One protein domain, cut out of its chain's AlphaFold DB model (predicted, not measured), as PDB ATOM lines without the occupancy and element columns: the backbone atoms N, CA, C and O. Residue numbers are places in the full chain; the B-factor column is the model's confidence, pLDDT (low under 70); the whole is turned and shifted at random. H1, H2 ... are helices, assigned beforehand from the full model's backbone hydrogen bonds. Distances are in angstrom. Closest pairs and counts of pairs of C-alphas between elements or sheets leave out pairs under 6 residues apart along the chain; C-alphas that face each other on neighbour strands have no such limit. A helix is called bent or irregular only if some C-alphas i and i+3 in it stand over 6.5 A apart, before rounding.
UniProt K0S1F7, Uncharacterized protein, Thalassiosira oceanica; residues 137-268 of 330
ATOM      1  N   VAL A 137     -39.534 -45.911  27.583       96.44
ATOM      2  CA  VAL A 137     -39.235 -46.910  26.543       96.44
ATOM      3  C   VAL A 137     -39.618 -46.401  25.150       96.44
ATOM      4  O   VAL A 137     -38.902 -46.650  24.176       96.44
ATOM      5  N   GLN A 138     -40.735 -45.677  25.040       96.62
ATOM      6  CA  GLN A 138     -41.168 -45.049  23.789       96.62
ATOM      7  C   GLN A 138     -40.167 -43.984  23.330       96.62
ATOM      8  O   GLN A 138     -39.775 -43.977  22.162       96.62
ATOM      9  N   TYR A 139     -39.720 -43.134  24.253       97.50
ATOM     10  CA  TYR A 139     -38.762 -42.066  23.992       97.50
ATOM     11  C   TYR A 139     -37.392 -42.606  23.559       97.50
ATOM     12  O   TYR A 139     -36.912 -42.279  22.473       97.50
ATOM     13  N   VAL A 140     -36.797 -43.504  24.355       97.25
ATOM     14  CA  VAL A 140     -35.505 -44.142  24.037       97.25
ATOM     15  C   VAL A 140     -35.578 -44.883  22.713       97.25
ATOM     16  O   VAL A 140     -34.695 -44.738  21.871       97.25
ATOM     17  N   GLY A 141     -36.638 -45.666  22.499       96.94
ATOM     18  CA  GLY A 141     -36.770 -46.435  21.271       96.94
ATOM     19  C   GLY A 141     -36.896 -45.558  20.028       96.94
ATOM     20  O   GLY A 141     -36.322 -45.895  18.995       96.94
ATOM     21  N   ASN A 142     -37.573 -44.411  20.129       96.50
ATOM     22  CA  ASN A 142     -37.629 -43.446  19.040       96.50
ATOM     23  C   ASN A 142     -36.266 -42.793  18.783       96.50
ATOM     24  O   ASN A 142     -35.832 -42.746  17.635       96.50
ATOM     25  N   LEU A 143     -35.561 -42.343  19.824       95.69
ATOM     26  CA  LEU A 143     -34.243 -41.722  19.668       95.69
ATOM     27  C   LEU A 143     -33.208 -42.689  19.088       95.69
ATOM     28  O   LEU A 143     -32.547 -42.352  18.107       95.69
ATOM     29  N   ALA A 144     -33.109 -43.901  19.636       95.81
ATOM     30  CA  ALA A 144     -32.147 -44.911  19.197       95.81
ATOM     31  C   ALA A 144     -32.351 -45.344  17.738       95.81
ATOM     32  O   ALA A 144     -31.411 -45.813  17.098       95.81
ATOM     33  N   HIS A 145     -33.556 -45.169  17.184       94.00
ATOM     34  CA  HIS A 145     -33.838 -45.406  15.767       94.00
ATOM     35  C   HIS A 145     -33.713 -44.149  14.910       94.00
ATOM     36  O   HIS A 145     -33.144 -44.220  13.823       94.00
ATOM     37  N   GLY A 146     -34.218 -43.016  15.393       94.06
ATOM     38  CA  GLY A 146     -34.314 -41.762  14.654       94.06
ATOM     39  C   GLY A 146     -33.000 -40.995  14.568       94.06
ATOM     40  O   GLY A 146     -32.605 -40.615  13.468       94.06
ATOM     41  N   ALA A 147     -32.298 -40.800  15.690       94.25
ATOM     42  CA  ALA A 147     -31.092 -39.968  15.730       94.25
ATOM     43  C   ALA A 147     -29.972 -40.487  14.809       94.25
ATOM     44  O   ALA A 147     -29.457 -39.691  14.021       94.25
ATOM     45  N   PRO A 148     -29.675 -41.805  14.752       93.94
ATOM     46  CA  PRO A 148     -28.648 -42.315  13.840       93.94
ATOM     47  C   PRO A 148     -28.965 -42.113  12.356       93.94
ATOM     48  O   PRO A 148     -28.072 -42.223  11.528       93.94
ATOM     49  N   GLN A 149     -30.228 -41.860  11.991       94.31
ATOM     50  CA  GLN A 149     -30.627 -41.598  10.602       94.31
ATOM     51  C   GLN A 149     -30.446 -40.131  10.208       94.31
ATOM     52  O   GLN A 149     -30.644 -39.796   9.041       94.31
ATOM     53  N   LEU A 150     -30.137 -39.245  11.157       95.38
ATOM     54  CA  LEU A 150     -29.924 -37.828  10.881       95.38
ATOM     55  C   LEU A 150     -28.519 -37.575  10.335       95.38
ATOM     56  O   LEU A 150     -28.387 -36.795   9.399       95.38
ATOM     57  N   LEU A 151     -27.508 -38.258  10.872       95.75
ATOM     58  CA  LEU A 151     -26.104 -38.075  10.510       95.75
ATOM     59  C   LEU A 151     -25.606 -39.175   9.570       95.75
ATOM     60  O   LEU A 151     -26.076 -40.315   9.643       95.75
ATOM     61  N   ASP A 152     -24.644 -38.830   8.715       96.31
ATOM     62  CA  ASP A 152     -23.763 -39.807   8.079       96.31
ATOM     63  C   ASP A 152     -23.079 -40.655   9.157       96.31
ATOM     64  O   ASP A 152     -22.748 -40.157  10.233       96.31
ATOM     65  N   ARG A 153     -22.916 -41.951   8.886       94.25
ATOM     66  CA  ARG A 153     -22.293 -42.897   9.819       94.25
ATOM     67  C   ARG A 153     -21.567 -44.011   9.081       94.25
ATOM     68  O   ARG A 153     -22.046 -44.460   8.044       94.25
ATOM     69  N   ALA A 154     -20.468 -44.498   9.638       93.25
ATOM     70  CA  ALA A 154     -19.746 -45.654   9.115       93.25
ATOM     71  C   ALA A 154     -20.352 -46.986   9.601       93.25
ATOM     72  O   ALA A 154     -20.722 -47.114  10.774       93.25
ATOM     73  N   ASP A 155     -20.454 -47.978   8.714       91.12
ATOM     74  CA  ASP A 155     -20.711 -49.375   9.090       91.12
ATOM     75  C   ASP A 155     -19.424 -50.099   9.531       91.12
ATOM     76  O   ASP A 155     -18.349 -49.502   9.600       91.12
ATOM     77  N   THR A 156     -19.528 -51.396   9.837       88.88
ATOM     78  CA  THR A 156     -18.392 -52.214  10.296       88.88
ATOM     79  C   THR A 156     -17.268 -52.353   9.272       88.88
ATOM     80  O   THR A 156     -16.144 -52.661   9.662       88.88
ATOM     81  N   ASP A 157     -17.558 -52.132   7.989       91.12
ATOM     82  CA  ASP A 157     -16.595 -52.244   6.895       91.12
ATOM     83  C   ASP A 157     -15.992 -50.873   6.531       91.12
ATOM     84  O   ASP A 157     -15.171 -50.767   5.619       91.12
ATOM     85  N   GLY A 158     -16.380 -49.812   7.250       88.88
ATOM     86  CA  GLY A 158     -15.949 -48.441   6.992       88.88
ATOM     87  C   GLY A 158     -16.715 -47.757   5.858       88.88
ATOM     88  O   GLY A 158     -16.328 -46.662   5.444       88.88
ATOM     89  N   ASN A 159     -17.799 -48.355   5.350       93.88
ATOM     90  CA  ASN A 159     -18.630 -47.703   4.346       93.88
ATOM     91  C   ASN A 159     -19.480 -46.616   5.001       93.88
ATOM     92  O   ASN A 159     -20.134 -46.839   6.022       93.88
ATOM     93  N   VAL A 160     -19.530 -45.447   4.365       95.25
ATOM     94  CA  VAL A 160     -20.380 -44.343   4.813       95.25
ATOM     95  C   VAL A 160     -21.822 -44.604   4.390       95.25
ATOM     96  O   VAL A 160     -22.139 -44.727   3.207       95.25
ATOM     97  N   ILE A 161     -22.712 -44.638   5.373       94.62
ATOM     98  CA  ILE A 161     -24.157 -44.627   5.191       94.62
ATOM     99  C   ILE A 161     -24.625 -43.174   5.326       94.62
ATOM    100  O   ILE A 161     -24.513 -42.619   6.422       94.62
ATOM    101  N   PRO A 162     -25.181 -42.560   4.266       95.94
ATOM    102  CA  PRO A 162     -25.599 -41.166   4.313       95.94
ATOM    103  C   PRO A 162     -26.808 -40.965   5.236       95.94
ATOM    104  O   PRO A 162     -27.791 -41.717   5.199       95.94
ATOM    105  N   GLY A 163     -26.736 -39.922   6.054       95.19
ATOM    106  CA  GLY A 163     -27.807 -39.427   6.900       95.19
ATOM    107  C   GLY A 163     -28.792 -38.552   6.131       95.19
ATOM    108  O   GLY A 163     -28.531 -38.045   5.042       95.19
ATOM    109  N   ARG A 164     -29.972 -38.346   6.716       95.38
ATOM    110  CA  ARG A 164     -31.028 -37.515   6.120       95.38
ATOM    111  C   ARG A 164     -30.801 -36.017   6.316       95.38
ATOM    112  O   ARG A 164     -31.408 -35.226   5.600       95.38
ATOM    113  N   MET A 165     -30.011 -35.628   7.316       93.81
ATOM    114  CA  MET A 165     -29.782 -34.239   7.723       93.81
ATOM    115  C   MET A 165     -28.361 -34.067   8.283       93.81
ATOM    116  O   MET A 165     -28.182 -33.576   9.396       93.81
ATOM    117  N   HIS A 166     -27.338 -34.481   7.534       93.94
ATOM    118  CA  HIS A 166     -25.946 -34.329   7.958       93.94
ATOM    119  C   HIS A 166     -25.502 -32.859   7.820       93.94
ATOM    120  O   HIS A 166     -24.941 -32.438   6.811       93.94
ATOM    121  N   ILE A 167     -25.853 -32.046   8.821       95.88
ATOM    122  CA  ILE A 167     -25.597 -30.600   8.871       95.88
ATOM    123  C   ILE A 167     -24.762 -30.231  10.107       95.88
ATOM    124  O   ILE A 167     -24.928 -30.867  11.152       95.88
ATOM    125  N   PRO A 168     -23.944 -29.157  10.053       96.06
ATOM    126  CA  PRO A 168     -23.019 -28.800  11.135       96.06
ATOM    127  C   PRO A 168     -23.664 -28.679  12.518       96.06
ATOM    128  O   PRO A 168     -23.094 -29.129  13.503       96.06
ATOM    129  N   ALA A 169     -24.877 -28.128  12.598       93.38
ATOM    130  CA  ALA A 169     -25.584 -27.973  13.869       93.38
ATOM    131  C   ALA A 169     -25.940 -29.321  14.525       93.38
ATOM    132  O   ALA A 169     -25.825 -29.457  15.740       93.38
ATOM    133  N   LEU A 170     -26.348 -30.327  13.739       93.44
ATOM    134  CA  LEU A 170     -26.666 -31.657  14.268       93.44
ATOM    135  C   LEU A 170     -25.403 -32.462  14.575       93.44
ATOM    136  O   LEU A 170     -25.392 -33.196  15.559       93.44
ATOM    137  N   ILE A 171     -24.340 -32.279  13.789       94.94
ATOM    138  CA  ILE A 171     -23.018 -32.864  14.055       94.94
ATOM    139  C   ILE A 171     -22.461 -32.325  15.373       94.94
ATOM    140  O   ILE A 171     -22.071 -33.100  16.235       94.94
ATOM    141  N   GLN A 172     -22.492 -31.006  15.582       93.81
ATOM    142  CA  GLN A 172     -22.057 -30.393  16.838       93.81
ATOM    143  C   GLN A 172     -22.874 -30.907  18.034       93.81
ATOM    144  O   GLN A 172     -22.334 -31.084  19.126       93.81
ATOM    145  N   HIS A 173     -24.172 -31.137  17.824       92.88
ATOM    146  CA  HIS A 173     -25.091 -31.552  18.873       92.88
ATOM    147  C   HIS A 173     -24.942 -33.027  19.276       92.88
ATOM    148  O   HIS A 173     -24.830 -33.328  20.462       92.88
ATOM    149  N   PHE A 174     -24.931 -33.947  18.307       94.25
ATOM    150  CA  PHE A 174     -24.842 -35.384  18.577       94.25
ATOM    151  C   PHE A 174     -23.407 -35.901  18.632       94.25
ATOM    152  O   PHE A 174     -23.183 -36.886  19.326       94.25
ATOM    153  N   GLY A 175     -22.460 -35.248  17.962       94.62
ATOM    154  CA  GLY A 175     -21.094 -35.717  17.720       94.62
ATOM    155  C   GLY A 175     -20.969 -36.387  16.347       94.62
ATOM    156  O   GLY A 175     -21.867 -37.117  15.929       94.62
ATOM    157  N   GLU A 176     -19.867 -36.118  15.643       92.12
ATOM    158  CA  GLU A 176     -19.626 -36.567  14.258       92.12
ATOM    159  C   GLU A 176     -19.626 -38.094  14.127       92.12
ATOM    160  O   GLU A 176     -20.337 -38.643  13.292       92.12
ATOM    161  N   ASP A 177     -18.934 -38.778  15.038       92.31
ATOM    162  CA  ASP A 177     -18.750 -40.233  15.001       92.31
ATOM    163  C   ASP A 177     -19.693 -41.003  15.938       92.31
ATOM    164  O   ASP A 177     -19.576 -42.221  16.113       92.31
ATOM    165  N   SER A 178     -20.657 -40.313  16.548       93.69
ATOM    166  CA  SER A 178     -21.496 -40.862  17.620       93.69
ATOM    167  C   SER A 178     -22.340 -42.064  17.207       93.69
ATOM    168  O   SER A 178     -22.784 -42.818  18.063       93.69
ATOM    169  N   PHE A 179     -22.545 -42.303  15.913       94.06
ATOM    170  CA  PHE A 179     -23.333 -43.440  15.428       94.06
ATOM    171  C   PHE A 179     -22.576 -44.365  14.470       94.06
ATOM    172  O   PHE A 179     -23.206 -45.201  13.817       94.06
ATOM    173  N   ASN A 180     -21.247 -44.244  14.396       92.56
ATOM    174  CA  ASN A 180     -20.405 -45.190  13.663       92.56
ATOM    175  C   ASN A 180     -20.470 -46.583  14.305       92.56
ATOM    176  O   ASN A 180     -20.770 -46.718  15.488       92.56
ATOM    177  N   THR A 181     -20.198 -47.636  13.536       88.56
ATOM    178  CA  THR A 181     -20.124 -49.012  14.049       88.56
ATOM    179  C   THR A 181     -18.710 -49.562  13.844       88.56
ATOM    180  O   THR A 181     -18.198 -49.456  12.735       88.56
ATOM    181  N   PRO A 182     -18.073 -50.182  14.856       86.38
ATOM    182  CA  PRO A 182     -18.568 -50.414  16.216       86.38
ATOM    183  C   PRO A 182     -18.499 -49.156  17.097       86.38
ATOM    184  O   PRO A 182     -17.500 -48.442  17.095       86.38
ATOM    185  N   ASN A 183     -19.534 -48.918  17.908       84.19
ATOM    186  CA  ASN A 183     -19.527 -47.876  18.938       84.19
ATOM    187  C   ASN A 183     -20.249 -48.354  20.201       84.19
ATOM    188  O   ASN A 183     -21.404 -48.770  20.164       84.19
ATOM    189  N   THR A 184     -19.559 -48.279  21.339       86.50
ATOM    190  CA  THR A 184     -20.051 -48.758  22.637       86.50
ATOM    191  C   THR A 184     -20.719 -47.680  23.494       86.50
ATOM    192  O   THR A 184     -21.160 -47.985  24.605       86.50
ATOM    193  N   ALA A 185     -20.746 -46.429  23.031       94.19
ATOM    194  CA  ALA A 185     -21.310 -45.287  23.747       94.19
ATOM    195  C   ALA A 185     -21.915 -44.218  22.799       94.19
ATOM    196  O   ALA A 185     -21.451 -43.074  22.793       94.19
ATOM    197  N   PRO A 186     -22.966 -44.541  22.013       94.75
ATOM    198  CA  PRO A 186     -23.522 -43.625  21.010       94.75
ATOM    199  C   PRO A 186     -24.040 -42.284  21.539       94.75
ATOM    200  O   PRO A 186     -24.183 -41.323  20.788       94.75
ATOM    201  N   TRP A 187     -24.342 -42.205  22.834       96.31
ATOM    202  CA  TRP A 187     -24.862 -40.997  23.468       96.31
ATOM    203  C   TRP A 187     -23.806 -40.214  24.257       96.31
ATOM    204  O   TRP A 187     -24.151 -39.194  24.848       96.31
ATOM    205  N   ALA A 188     -22.544 -40.657  24.305       96.06
ATOM    206  CA  ALA A 188     -21.518 -40.038  25.154       96.06
ATOM    207  C   ALA A 188     -21.367 -38.532  24.892       96.06
ATOM    208  O   ALA A 188     -21.523 -37.729  25.811       96.06
ATOM    209  N   HIS A 189     -21.179 -38.141  23.627       96.00
ATOM    210  CA  HIS A 189     -20.949 -36.741  23.260       96.00
ATOM    211  C   HIS A 189     -22.092 -35.822  23.697       96.00
ATOM    212  O   HIS A 189     -21.842 -34.805  24.342       96.00
ATOM    213  N   ILE A 190     -23.347 -36.179  23.399       95.19
ATOM    214  CA  ILE A 190     -24.501 -35.355  23.789       95.19
ATOM    215  C   ILE A 190     -24.669 -35.309  25.313       95.19
ATOM    216  O   ILE A 190     -25.030 -34.274  25.863       95.19
ATOM    217  N   LEU A 191     -24.368 -36.399  26.022       95.69
ATOM    218  CA  LEU A 191     -24.477 -36.452  27.479       95.69
ATOM    219  C   LEU A 191     -23.396 -35.630  28.193       95.69
ATOM    220  O   LEU A 191     -23.652 -35.152  29.300       95.69
ATOM    221  N   GLU A 192     -22.215 -35.489  27.593       94.50
ATOM    222  CA  GLU A 192     -21.084 -34.719  28.129       94.50
ATOM    223  C   GLU A 192     -21.161 -33.231  27.770       94.50
ATOM    224  O   GLU A 192     -20.822 -32.380  28.590       94.50
ATOM    225  N   ASN A 193     -21.634 -32.912  26.562       91.06
ATOM    226  CA  ASN A 193     -21.545 -31.565  25.993       91.06
ATOM    227  C   ASN A 193     -22.884 -30.812  25.956       91.06
ATOM    228  O   ASN A 193     -22.909 -29.639  25.582       91.06
ATOM    229  N   SER A 194     -23.994 -31.452  26.334       85.25
ATOM    230  CA  SER A 194     -25.324 -30.841  26.329       85.25
ATOM    231  C   SER A 194     -26.060 -31.031  27.657       85.25
ATOM    232  O   SER A 194     -26.060 -32.101  28.262       85.25
ATOM    233  N   THR A 195     -26.755 -29.978  28.084       78.75
ATOM    234  CA  THR A 195     -27.750 -30.001  29.172       78.75
ATOM    235  C   THR A 195     -29.171 -29.801  28.645       78.75
ATOM    236  O   THR A 195     -30.090 -29.466  29.389       78.75
ATOM    237  N   ASP A 196     -29.359 -29.980  27.340       83.00
ATOM    238  CA  ASP A 196     -30.629 -29.766  26.670       83.00
ATOM    239  C   ASP A 196     -31.694 -30.829  27.012       83.00
ATOM    240  O   ASP A 196     -31.510 -31.744  27.828       83.00
ATOM    241  N   GLY A 197     -32.856 -30.690  26.368       85.44
ATOM    242  CA  GLY A 197     -33.993 -31.580  26.567       85.44
ATOM    243  C   GLY A 197     -33.699 -33.039  26.212       85.44
ATOM    244  O   GLY A 197     -34.245 -33.921  26.877       85.44
ATOM    245  N   ILE A 198     -32.832 -33.305  25.224       91.81
ATOM    246  CA  ILE A 198     -32.496 -34.671  24.807       91.81
ATOM    247  C   ILE A 198     -31.574 -35.344  25.818       91.81
ATOM    248  O   ILE A 198     -31.905 -36.429  26.298       91.81
ATOM    249  N   ALA A 199     -30.468 -34.700  26.202       93.81
ATOM    250  CA  ALA A 199     -29.554 -35.254  27.202       93.81
ATOM    251  C   ALA A 199     -30.274 -35.513  28.539       93.81
ATOM    252  O   ALA A 199     -30.159 -36.592  29.126       93.81
ATOM    253  N   THR A 200     -31.091 -34.551  28.985       93.44
ATOM    254  CA  THR A 200     -31.908 -34.690  30.201       93.44
ATOM    255  C   THR A 200     -32.934 -35.818  30.060       93.44
ATOM    256  O   THR A 200     -33.066 -36.654  30.954       93.44
ATOM    257  N   GLY A 201     -33.624 -35.879  28.915       95.00
ATOM    258  CA  GLY A 201     -34.610 -36.913  28.616       95.00
ATOM    259  C   GLY A 201     -34.016 -38.319  28.596       95.00
ATOM    260  O   GLY A 201     -34.621 -39.236  29.146       95.00
ATOM    261  N   LEU A 202     -32.820 -38.497  28.023       96.44
ATOM    262  CA  LEU A 202     -32.099 -39.774  28.008       96.44
ATOM    263  C   LEU A 202     -31.744 -40.236  29.423       96.44
ATOM    264  O   LEU A 202     -32.012 -41.386  29.767       96.44
ATOM    265  N   ARG A 203     -31.204 -39.345  30.265       96.12
ATOM    266  CA  ARG A 203     -30.868 -39.667  31.665       96.12
ATOM    267  C   ARG A 203     -32.099 -40.095  32.455       96.12
ATOM    268  O   ARG A 203     -32.070 -41.129  33.122       96.12
ATOM    269  N   GLN A 204     -33.188 -39.338  32.343       95.19
ATOM    270  CA  GLN A 204     -34.433 -39.670  33.026       95.19
ATOM    271  C   GLN A 204     -35.034 -40.976  32.506       95.19
ATOM    272  O   GLN A 204     -35.399 -41.833  33.306       95.19
ATOM    273  N   ALA A 205     -35.118 -41.152  31.185       96.69
ATOM    274  CA  ALA A 205     -35.685 -42.356  30.593       96.69
ATOM    275  C   ALA A 205     -34.868 -43.602  30.961       96.69
ATOM    276  O   ALA A 205     -35.449 -44.611  31.346       96.69
ATOM    277  N   SER A 206     -33.535 -43.516  30.905       96.81
ATOM    278  CA  SER A 206     -32.641 -44.596  31.327       96.81
ATOM    279  C   SER A 206     -32.890 -44.959  32.790       96.81
ATOM    280  O   SER A 206     -33.175 -46.113  33.084       96.81
ATOM    281  N   SER A 207     -32.888 -43.973  33.694       96.19
ATOM    282  CA  SER A 207     -33.146 -44.202  35.121       96.19
ATOM    283  C   SER A 207     -34.524 -44.823  35.381       96.19
ATOM    284  O   SER A 207     -34.632 -45.754  36.176       96.19
ATOM    285  N   GLN A 208     -35.571 -44.360  34.690       95.81
ATOM    286  CA  GLN A 208     -36.917 -44.924  34.811       95.81
ATOM    287  C   GLN A 208     -36.974 -46.379  34.325       95.81
ATOM    288  O   GLN A 208     -37.533 -47.225  35.019       95.81
ATOM    289  N   ILE A 209     -36.387 -46.686  33.164       96.69
ATOM    290  CA  ILE A 209     -36.344 -48.048  32.611       96.69
ATOM    291  C   ILE A 209     -35.595 -48.991  33.554       96.69
ATOM    292  O   ILE A 209     -36.105 -50.069  33.859       96.69
ATOM    293  N   THR A 210     -34.416 -48.577  34.023       96.31
ATOM    294  CA  THR A 210     -33.592 -49.358  34.948       96.31
ATOM    295  C   THR A 210     -34.356 -49.649  36.231       96.31
ATOM    296  O   THR A 210     -34.521 -50.815  36.570       96.31
ATOM    297  N   LYS A 211     -34.946 -48.624  36.861       95.94
ATOM    298  CA  LYS A 211     -35.734 -48.793  38.086       95.94
ATOM    299  C   LYS A 211     -36.901 -49.765  37.901       95.94
ATOM    300  O   LYS A 211     -37.069 -50.680  38.696       95.94
ATOM    301  N   ILE A 212     -37.683 -49.601  36.829       94.06
ATOM    302  CA  ILE A 212     -38.822 -50.487  36.539       94.06
ATOM    303  C   ILE A 212     -38.364 -51.941  36.381       94.06
ATOM    304  O   ILE A 212     -39.079 -52.852  36.790       94.06
ATOM    305  N   PHE A 213     -37.208 -52.171  35.755       95.81
ATOM    306  CA  PHE A 213     -36.673 -53.517  35.590       95.81
ATOM    307  C   PHE A 213     -36.139 -54.084  36.909       95.81
ATOM    308  O   PHE A 213     -36.432 -55.232  37.228       95.81
ATOM    309  N   GLU A 214     -35.384 -53.294  37.674       95.88
ATOM    310  CA  GLU A 214     -34.817 -53.684  38.970       95.88
ATOM    311  C   GLU A 214     -35.899 -54.050  39.992       95.88
ATOM    312  O   GLU A 214     -35.744 -55.048  40.692       95.88
ATOM    313  N   ASP A 215     -37.027 -53.332  40.004       94.25
ATOM    314  CA  ASP A 215     -38.170 -53.606  40.891       94.25
ATOM    315  C   ASP A 215     -38.733 -55.036  40.727       94.25
ATOM    316  O   ASP A 215     -39.351 -55.574  41.647       94.25
ATOM    317  N   VAL A 216     -38.531 -55.664  39.562       94.25
ATOM    318  CA  VAL A 216     -39.027 -57.016  39.245       94.25
ATOM    319  C   VAL A 216     -37.916 -58.010  38.908       94.25
ATOM    320  O   VAL A 216     -38.204 -59.163  38.579       94.25
ATOM    321  N   ALA A 217     -36.652 -57.589  38.956       95.81
ATOM    322  CA  ALA A 217     -35.520 -58.413  38.562       95.81
ATOM    323  C   ALA A 217     -35.380 -59.637  39.477       95.81
ATOM    324  O   ALA A 217     -35.551 -59.572  40.693       95.81
ATOM    325  N   ILE A 218     -35.059 -60.781  38.873       94.88
ATOM    326  CA  ILE A 218     -34.787 -62.026  39.593       94.88
ATOM    327  C   ILE A 218     -33.381 -62.484  39.222       94.88
ATOM    328  O   ILE A 218     -33.111 -62.772  38.049       94.88
ATOM    329  N   ASP A 219     -32.510 -62.580  40.224       92.56
ATOM    330  CA  ASP A 219     -31.128 -63.029  40.058       92.56
ATOM    331  C   ASP A 219     -31.051 -64.366  39.311       92.56
ATOM    332  O   ASP A 219     -31.813 -65.303  39.560       92.56
ATOM    333  N   GLY A 220     -30.128 -64.444  38.350       92.25
ATOM    334  CA  GLY A 220     -29.931 -65.627  37.510       92.25
ATOM    335  C   GLY A 220     -30.971 -65.825  36.399       92.25
ATOM    336  O   GLY A 220     -30.837 -66.765  35.618       92.25
ATOM    337  N   MET A 221     -31.986 -64.957  36.271       93.19
ATOM    338  CA  MET A 221     -33.002 -65.054  35.206       93.19
ATOM    339  C   MET A 221     -32.763 -64.123  34.008       93.19
ATOM    340  O   MET A 221     -33.561 -64.125  33.061       93.19
ATOM    341  N   TYR A 222     -31.687 -63.339  34.027       92.88
ATOM    342  CA  TYR A 222     -31.266 -62.454  32.945       92.88
ATOM    343  C   TYR A 222     -29.737 -62.407  32.855       92.88
ATOM    344  O   TYR A 222     -29.042 -62.682  33.828       92.88
ATOM    345  N   ASP A 223     -29.226 -62.059  31.675       91.25
ATOM    346  CA  ASP A 223     -27.807 -61.782  31.445       91.25
ATOM    347  C   ASP A 223     -27.599 -60.259  31.525       91.25
ATOM    348  O   ASP A 223     -28.084 -59.550  30.634       91.25
ATOM    349  N   PRO A 224     -26.917 -59.731  32.562       87.69
ATOM    350  CA  PRO A 224     -26.688 -58.296  32.707       87.69
ATOM    351  C   PRO A 224     -25.991 -57.673  31.493       87.69
ATOM    352  O   PRO A 224     -26.308 -56.547  31.125       87.69
ATOM    353  N   ALA A 225     -25.106 -58.413  30.815       85.12
ATOM    354  CA  ALA A 225     -24.379 -57.904  29.652       85.12
ATOM    355  C   ALA A 225     -25.277 -57.730  28.413       85.12
ATOM    356  O   ALA A 225     -24.965 -56.936  27.524       85.12
ATOM    357  N   LYS A 226     -26.402 -58.456  28.348       87.12
ATOM    358  CA  LYS A 226     -27.367 -58.415  27.231       87.12
ATOM    359  C   LYS A 226     -28.676 -57.705  27.579       87.12
ATOM    360  O   LYS A 226     -29.518 -57.508  26.698       87.12
ATOM    361  N   CYS A 227     -28.881 -57.351  28.844       93.19
ATOM    362  CA  CYS A 227     -30.094 -56.693  29.305       93.19
ATOM    363  C   CYS A 227     -30.090 -55.226  28.866       93.19
ATOM    364  O   CYS A 227     -29.335 -54.425  29.404       93.19
ATOM    365  N   LEU A 228     -30.953 -54.863  27.911       94.31
ATOM    366  CA  LEU A 228     -31.037 -53.497  27.389       94.31
ATOM    367  C   LEU A 228     -31.526 -52.516  28.461       94.31
ATOM    368  O   LEU A 228     -31.139 -51.356  28.450       94.31
ATOM    369  N   ALA A 229     -32.367 -52.979  29.391       95.38
ATOM    370  CA  ALA A 229     -32.925 -52.145  30.455       95.38
ATOM    371  C   ALA A 229     -31.905 -51.738  31.538       95.38
ATOM    372  O   ALA A 229     -32.123 -50.754  32.243       95.38
ATOM    373  N   LEU A 230     -30.797 -52.478  31.666       94.19
ATOM    374  CA  LEU A 230     -29.737 -52.238  32.660       94.19
ATOM    375  C   LEU A 230     -28.483 -51.602  32.052       94.19
ATOM    376  O   LEU A 230     -27.416 -51.583  32.663       94.19
ATOM    377  N   GLN A 231     -28.586 -51.124  30.819       92.94
ATOM    378  CA  GLN A 231     -27.470 -50.494  30.143       92.94
ATOM    379  C   GLN A 231     -27.168 -49.115  30.706       92.94
ATOM    380  O   GLN A 231     -28.070 -48.370  31.084       92.94
ATOM    381  N   ASP A 232     -25.884 -48.761  30.675       94.31
ATOM    382  CA  ASP A 232     -25.457 -47.398  30.950       94.31
ATOM    383  C   ASP A 232     -26.146 -46.408  29.996       94.31
ATOM    384  O   ASP A 232     -26.376 -46.697  28.816       94.31
ATOM    385  N   VAL A 233     -26.445 -45.213  30.503       96.00
ATOM    386  CA  VAL A 233     -27.147 -44.167  29.750       96.00
ATOM    387  C   VAL A 233     -26.433 -43.809  28.443       96.00
ATOM    388  O   VAL A 233     -27.097 -43.495  27.457       96.00
ATOM    389  N   THR A 234     -25.102 -43.926  28.378       95.94
ATOM    390  CA  THR A 234     -24.323 -43.662  27.157       95.94
ATOM    391  C   THR A 234     -24.618 -44.638  26.019       95.94
ATOM    392  O   THR A 234     -24.324 -44.331  24.864       95.94
ATOM    393  N   ARG A 235     -25.231 -45.790  26.315       94.62
ATOM    394  CA  ARG A 235     -25.540 -46.849  25.342       94.62
ATOM    395  C   ARG A 235     -26.988 -47.330  25.358       94.62
ATOM    396  O   ARG A 235     -27.301 -48.294  24.668       94.62
ATOM    397  N   ILE A 236     -27.873 -46.688  26.121       95.38
ATOM    398  CA  ILE A 236     -29.269 -47.119  26.244       95.38
ATOM    399  C   ILE A 236     -29.924 -47.276  24.857       95.38
ATOM    400  O   ILE A 236     -29.915 -46.360  24.028       95.38
ATOM    401  N   GLY A 237     -30.469 -48.466  24.590       94.81
ATOM    402  CA  GLY A 237     -31.073 -48.824  23.300       94.81
ATOM    403  C   GLY A 237     -30.129 -49.478  22.280       94.81
ATOM    404  O   GLY A 237     -30.591 -49.828  21.194       94.81
ATOM    405  N   PHE A 238     -28.857 -49.699  22.623       93.62
ATOM    406  CA  PHE A 238     -27.852 -50.342  21.769       93.62
ATOM    407  C   PHE A 238     -27.192 -51.513  22.491       93.62
ATOM    408  O   PHE A 238     -26.879 -51.430  23.668       93.62
ATOM    409  N   HIS A 239     -26.932 -52.616  21.802       89.62
ATOM    410  CA  HIS A 239     -26.151 -53.734  22.323       89.62
ATOM    411  C   HIS A 239     -24.681 -53.351  22.563       89.62
ATOM    412  O   HIS A 239     -24.196 -52.314  22.115       89.62
ATOM    413  N   HIS A 240     -23.952 -54.202  23.292       82.69
ATOM    414  CA  HIS A 240     -22.553 -53.945  23.656       82.69
ATOM    415  C   HIS A 240     -21.603 -53.889  22.441       82.69
ATOM    416  O   HIS A 240     -20.518 -53.326  22.532       82.69
ATOM    417  N   ASP A 241     -21.996 -54.466  21.310       80.88
ATOM    418  CA  ASP A 241     -21.270 -54.410  20.036       80.88
ATOM    419  C   ASP A 241     -21.622 -53.164  19.193       80.88
ATOM    420  O   ASP A 241     -21.127 -53.007  18.079       80.88
ATOM    421  N   GLY A 242     -22.478 -52.274  19.712       82.06
ATOM    422  CA  GLY A 242     -22.982 -51.091  19.011       82.06
ATOM    423  C   GLY A 242     -24.143 -51.369  18.059       82.06
ATOM    424  O   GLY A 242     -24.724 -50.435  17.504       82.06
ATOM    425  N   THR A 243     -24.541 -52.633  17.886       87.25
ATOM    426  CA  THR A 243     -25.737 -52.973  17.114       87.25
ATOM    427  C   THR A 243     -27.001 -52.614  17.894       87.25
ATOM    428  O   THR A 243     -26.971 -52.317  19.086       87.25
ATOM    429  N   ARG A 244     -28.159 -52.630  17.235       91.06
ATOM    430  CA  ARG A 244     -29.451 -52.358  17.880       91.06
ATOM    431  C   ARG A 244     -30.507 -53.360  17.418       91.06
ATOM    432  O   ARG A 244     -30.464 -53.786  16.262       91.06
ATOM    433  N   PRO A 245     -31.495 -53.693  18.264       93.44
ATOM    434  CA  PRO A 245     -32.650 -54.473  17.842       93.44
ATOM    435  C   PRO A 245     -33.413 -53.797  16.697       93.44
ATOM    436  O   PRO A 245     -33.488 -52.567  16.623       93.44
ATOM    437  N   ALA A 246     -34.105 -54.603  15.885       94.56
ATOM    438  CA  ALA A 246     -34.994 -54.109  14.826       94.56
ATOM    439  C   ALA A 246     -36.050 -53.113  15.350       94.56
ATOM    440  O   ALA A 246     -36.394 -52.153  14.668       94.56
ATOM    441  N   SER A 247     -36.526 -53.305  16.584       96.31
ATOM    442  CA  SER A 247     -37.323 -52.324  17.321       96.31
ATOM    443  C   SER A 247     -36.844 -52.267  18.767       96.31
ATOM    444  O   SER A 247     -37.034 -53.212  19.534       96.31
ATOM    445  N   VAL A 248     -36.221 -51.147  19.140       96.44
ATOM    446  CA  VAL A 248     -35.692 -50.932  20.498       96.44
ATOM    447  C   VAL A 248     -36.839 -50.854  21.501       96.44
ATOM    448  O   VAL A 248     -36.782 -51.501  22.543       96.44
ATOM    449  N   THR A 249     -37.922 -50.149  21.150       96.19
ATOM    450  CA  THR A 249     -39.150 -50.098  21.954       96.19
ATOM    451  C   THR A 249     -39.672 -51.504  22.237       96.19
ATOM    452  O   THR A 249     -39.905 -51.845  23.392       96.19
ATOM    453  N   HIS A 250     -39.813 -52.345  21.204       95.69
ATOM    454  CA  HIS A 250     -40.319 -53.705  21.377       95.69
ATOM    455  C   HIS A 250     -39.406 -54.550  22.269       95.69
ATOM    456  O   HIS A 250     -39.900 -55.203  23.184       95.69
ATOM    457  N   ALA A 251     -38.092 -54.510  22.033       96.19
ATOM    458  CA  ALA A 251     -37.125 -55.289  22.799       96.19
ATOM    459  C   ALA A 251     -37.120 -54.903  24.289       96.19
ATOM    460  O   ALA A 251     -37.217 -55.779  25.147       96.19
ATOM    461  N   LEU A 252     -37.091 -53.602  24.600       96.12
ATOM    462  CA  LEU A 252     -37.171 -53.097  25.976       96.12
ATOM    463  C   LEU A 252     -38.499 -53.473  26.643       96.12
ATOM    464  O   LEU A 252     -38.502 -54.017  27.746       96.12
ATOM    465  N   THR A 253     -39.630 -53.246  25.963       95.00
ATOM    466  CA  THR A 253     -40.952 -53.636  26.478       95.00
ATOM    467  C   THR A 253     -41.017 -55.137  26.750       95.00
ATOM    468  O   THR A 253     -41.490 -55.548  27.804       95.00
ATOM    469  N   GLN A 254     -40.514 -55.973  25.839       94.75
ATOM    470  CA  GLN A 254     -40.533 -57.421  26.006       94.75
ATOM    471  C   GLN A 254     -39.667 -57.875  27.185       94.75
ATOM    472  O   GLN A 254     -40.094 -58.768  27.916       94.75
ATOM    473  N   GLN A 255     -38.488 -57.279  27.381       94.06
ATOM    474  CA  GLN A 255     -37.607 -57.600  28.507       94.06
ATOM    475  C   GLN A 255     -38.277 -57.286  29.849       94.06
ATOM    476  O   GLN A 255     -38.361 -58.175  30.698       94.06
ATOM    477  N   VAL A 256     -38.822 -56.075  30.004       93.81
ATOM    478  CA  VAL A 256     -39.530 -55.653  31.224       93.81
ATOM    479  C   VAL A 256     -40.758 -56.530  31.480       93.81
ATOM    480  O   VAL A 256     -40.857 -57.143  32.538       93.81
ATOM    481  N   GLU A 257     -41.652 -56.676  30.494       94.31
ATOM    482  CA  GLU A 257     -42.893 -57.453  30.652       94.31
ATOM    483  C   GLU A 257     -42.617 -58.936  30.970       94.31
ATOM    484  O   GLU A 257     -43.366 -59.573  31.709       94.31
ATOM    485  N   THR A 258     -41.552 -59.513  30.402       94.12
ATOM    486  CA  THR A 258     -41.185 -60.915  30.656       94.12
ATOM    487  C   THR A 258     -40.652 -61.099  32.072       94.12
ATOM    488  O   THR A 258     -40.986 -62.094  32.719       94.12
ATOM    489  N   MET A 259     -39.833 -60.163  32.556       95.25
ATOM    490  CA  MET A 259     -39.311 -60.219  33.919       95.25
ATOM    491  C   MET A 259     -40.427 -59.997  34.947       95.25
ATOM    492  O   MET A 259     -40.588 -60.815  35.848       95.25
ATOM    493  N   GLU A 260     -41.284 -58.994  34.733       93.44
ATOM    494  CA  GLU A 260     -42.468 -58.733  35.563       93.44
ATOM    495  C   GLU A 260     -43.394 -59.957  35.628       93.44
ATOM    496  O   GLU A 260     -43.884 -60.318  36.697       93.44
ATOM    497  N   HIS A 261     -43.590 -60.665  34.512       93.94
ATOM    498  CA  HIS A 261     -44.372 -61.898  34.519       93.94
ATOM    499  C   HIS A 261     -43.750 -63.011  35.362       93.94
ATOM    500  O   HIS A 261     -44.462 -63.657  36.130       93.94
ATOM    501  N   ARG A 262     -42.438 -63.232  35.249       94.50
ATOM    502  CA  ARG A 262     -41.730 -64.237  36.058       94.50
ATOM    503  C   ARG A 262     -41.786 -63.901  37.545       94.50
ATOM    504  O   ARG A 262     -41.991 -64.797  38.363       94.50
ATOM    505  N   TRP A 263     -41.659 -62.620  37.876       95.00
ATOM    506  CA  TRP A 263     -41.812 -62.121  39.237       95.00
ATOM    507  C   TRP A 263     -43.209 -62.421  39.781       95.00
ATOM    508  O   TRP A 263     -43.337 -63.114  40.788       95.00
ATOM    509  N   TRP A 264     -44.262 -62.064  39.043       92.81
ATOM    510  CA  TRP A 264     -45.634 -62.385  39.441       92.81
ATOM    511  C   TRP A 264     -45.905 -63.885  39.541       92.81
ATOM    512  O   TRP A 264     -46.612 -64.312  40.447       92.81
ATOM    513  N   GLN A 265     -45.327 -64.715  38.669       93.69
ATOM    514  CA  GLN A 265     -45.440 -66.170  38.800       93.69
ATOM    515  C   GLN A 265     -44.864 -66.678  40.128       93.69
ATOM    516  O   GLN A 265     -45.427 -67.598  40.721       93.69
ATOM    517  N   ARG A 266     -43.757 -66.097  40.603       94.06
ATOM    518  CA  ARG A 266     -43.176 -66.425  41.910       94.06
ATOM    519  C   ARG A 266     -44.081 -65.955  43.048       94.06
ATOM    520  O   ARG A 266     -44.365 -66.749  43.941       94.06
ATOM    521  N   GLU A 267     -44.582 -64.726  42.976       93.94
ATOM    522  CA  GLU A 267     -45.474 -64.169  43.998       93.94
ATOM    523  C   GLU A 267     -46.786 -64.950  44.112       93.94
ATOM    524  O   GLU A 267     -47.193 -65.331  45.208       93.94
ATOM    525  N   VAL A 268     -47.416 -65.286  42.983       94.62
ATOM    526  CA  VAL A 268     -48.669 -66.053  42.955       94.62
ATOM    527  C   VAL A 268     -48.499 -67.443  43.571       94.62
ATOM    528  O   VAL A 268     -49.384 -67.899  44.295       94.62
TER     529      VAL A 268
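What this domain is: This is residues 137 to 268 of the 330 residues of an uncharacterized protein of Thalassiosira oceanica (UniProt K0S1F7). Two helices, H5 and H1, overlap near their first residues and run off opposite ways to make a long axis, with H4 packed against both where they meet. The short helices H2 and H3, with the loops of residues 150 to 167 and 175 to 187, form a head at the end away from Val 268, while the link of residues 215 to 247 folds back through the middle. The printed part has 132 residues, with five named helices in the order H1 H2 H3 H4 H5 and no named strand; the class is all helix, though under half of the residues, 65, are in named elements. It is compact by its radius of gyration of the C-alphas, 15.8 A, yet elongated, spanning 55 by 33 by 19 A.

How they stand to each other: H5, residues 248 to 268, touches H1, residues 137 to 149, with residues 248 to 253 alone; the closest C-alphas, of Thr 249 and Gly 141, are 4.4 A apart. The two run opposite ways at a shallow tilt of 23 degrees. H4, residues 197 to 214, touches H5 with residues 212 to 213 alone, closest at the C-alphas of Phe 213 and Val 256, 5.6 A. They run the same way at a shallow tilt of 27 degrees. H4 touches H1 with residues 202 to 209 alone, closest at the C-alphas of Ala 205 and Val 140, 6.8 A, at a steep tilt of 47 degrees, opposite ways. H3, residues 188 to 193, is close to H4 but not clearly touching, with the C-alphas of Leu 191 and Ala 199 at 5.2 A. H3 touches H2, residues 168 to 174, at the C-alphas of Ile 190 and Phe 174, 5.2 A, at a steep tilt of 68 degrees, only just short of perpendicular. H1 and H2 are only just apart, 8.3 A at their closest. Residues 153 to 154 pair antiparallel with residues 160 to 161. In H2, H3, H4 and H5 every O i to N i+4 pair is within hydrogen-bond range; in H1, 7 of 9 are.

Where its parts are: H5 is 30.0 A long, from C-alpha 248 at (-35.692, -50.932, 20.498) to C-alpha 268 at (-48.669, -66.053, 42.955). H4 measures 25.4 A, H1 18.9 A, H2 10.1 A and H3 8.5 A. H1 begins with C-alpha 137 at (-39.235, -46.910, 26.543); it is neither bent nor irregular, but only just: C-alphas 145 and 148 are 6.3 A apart.

The domain as a whole: The two C-alphas farthest apart, of Pro 168 and Val 268, are 55.3 A apart. The printed part has no cut. The links H1 to H2, H2 to H3 and H4 to H5 are long, and H3 to H4 is tight. The mean pLDDT of the printed part is 93.4, and no printed residue is under 70.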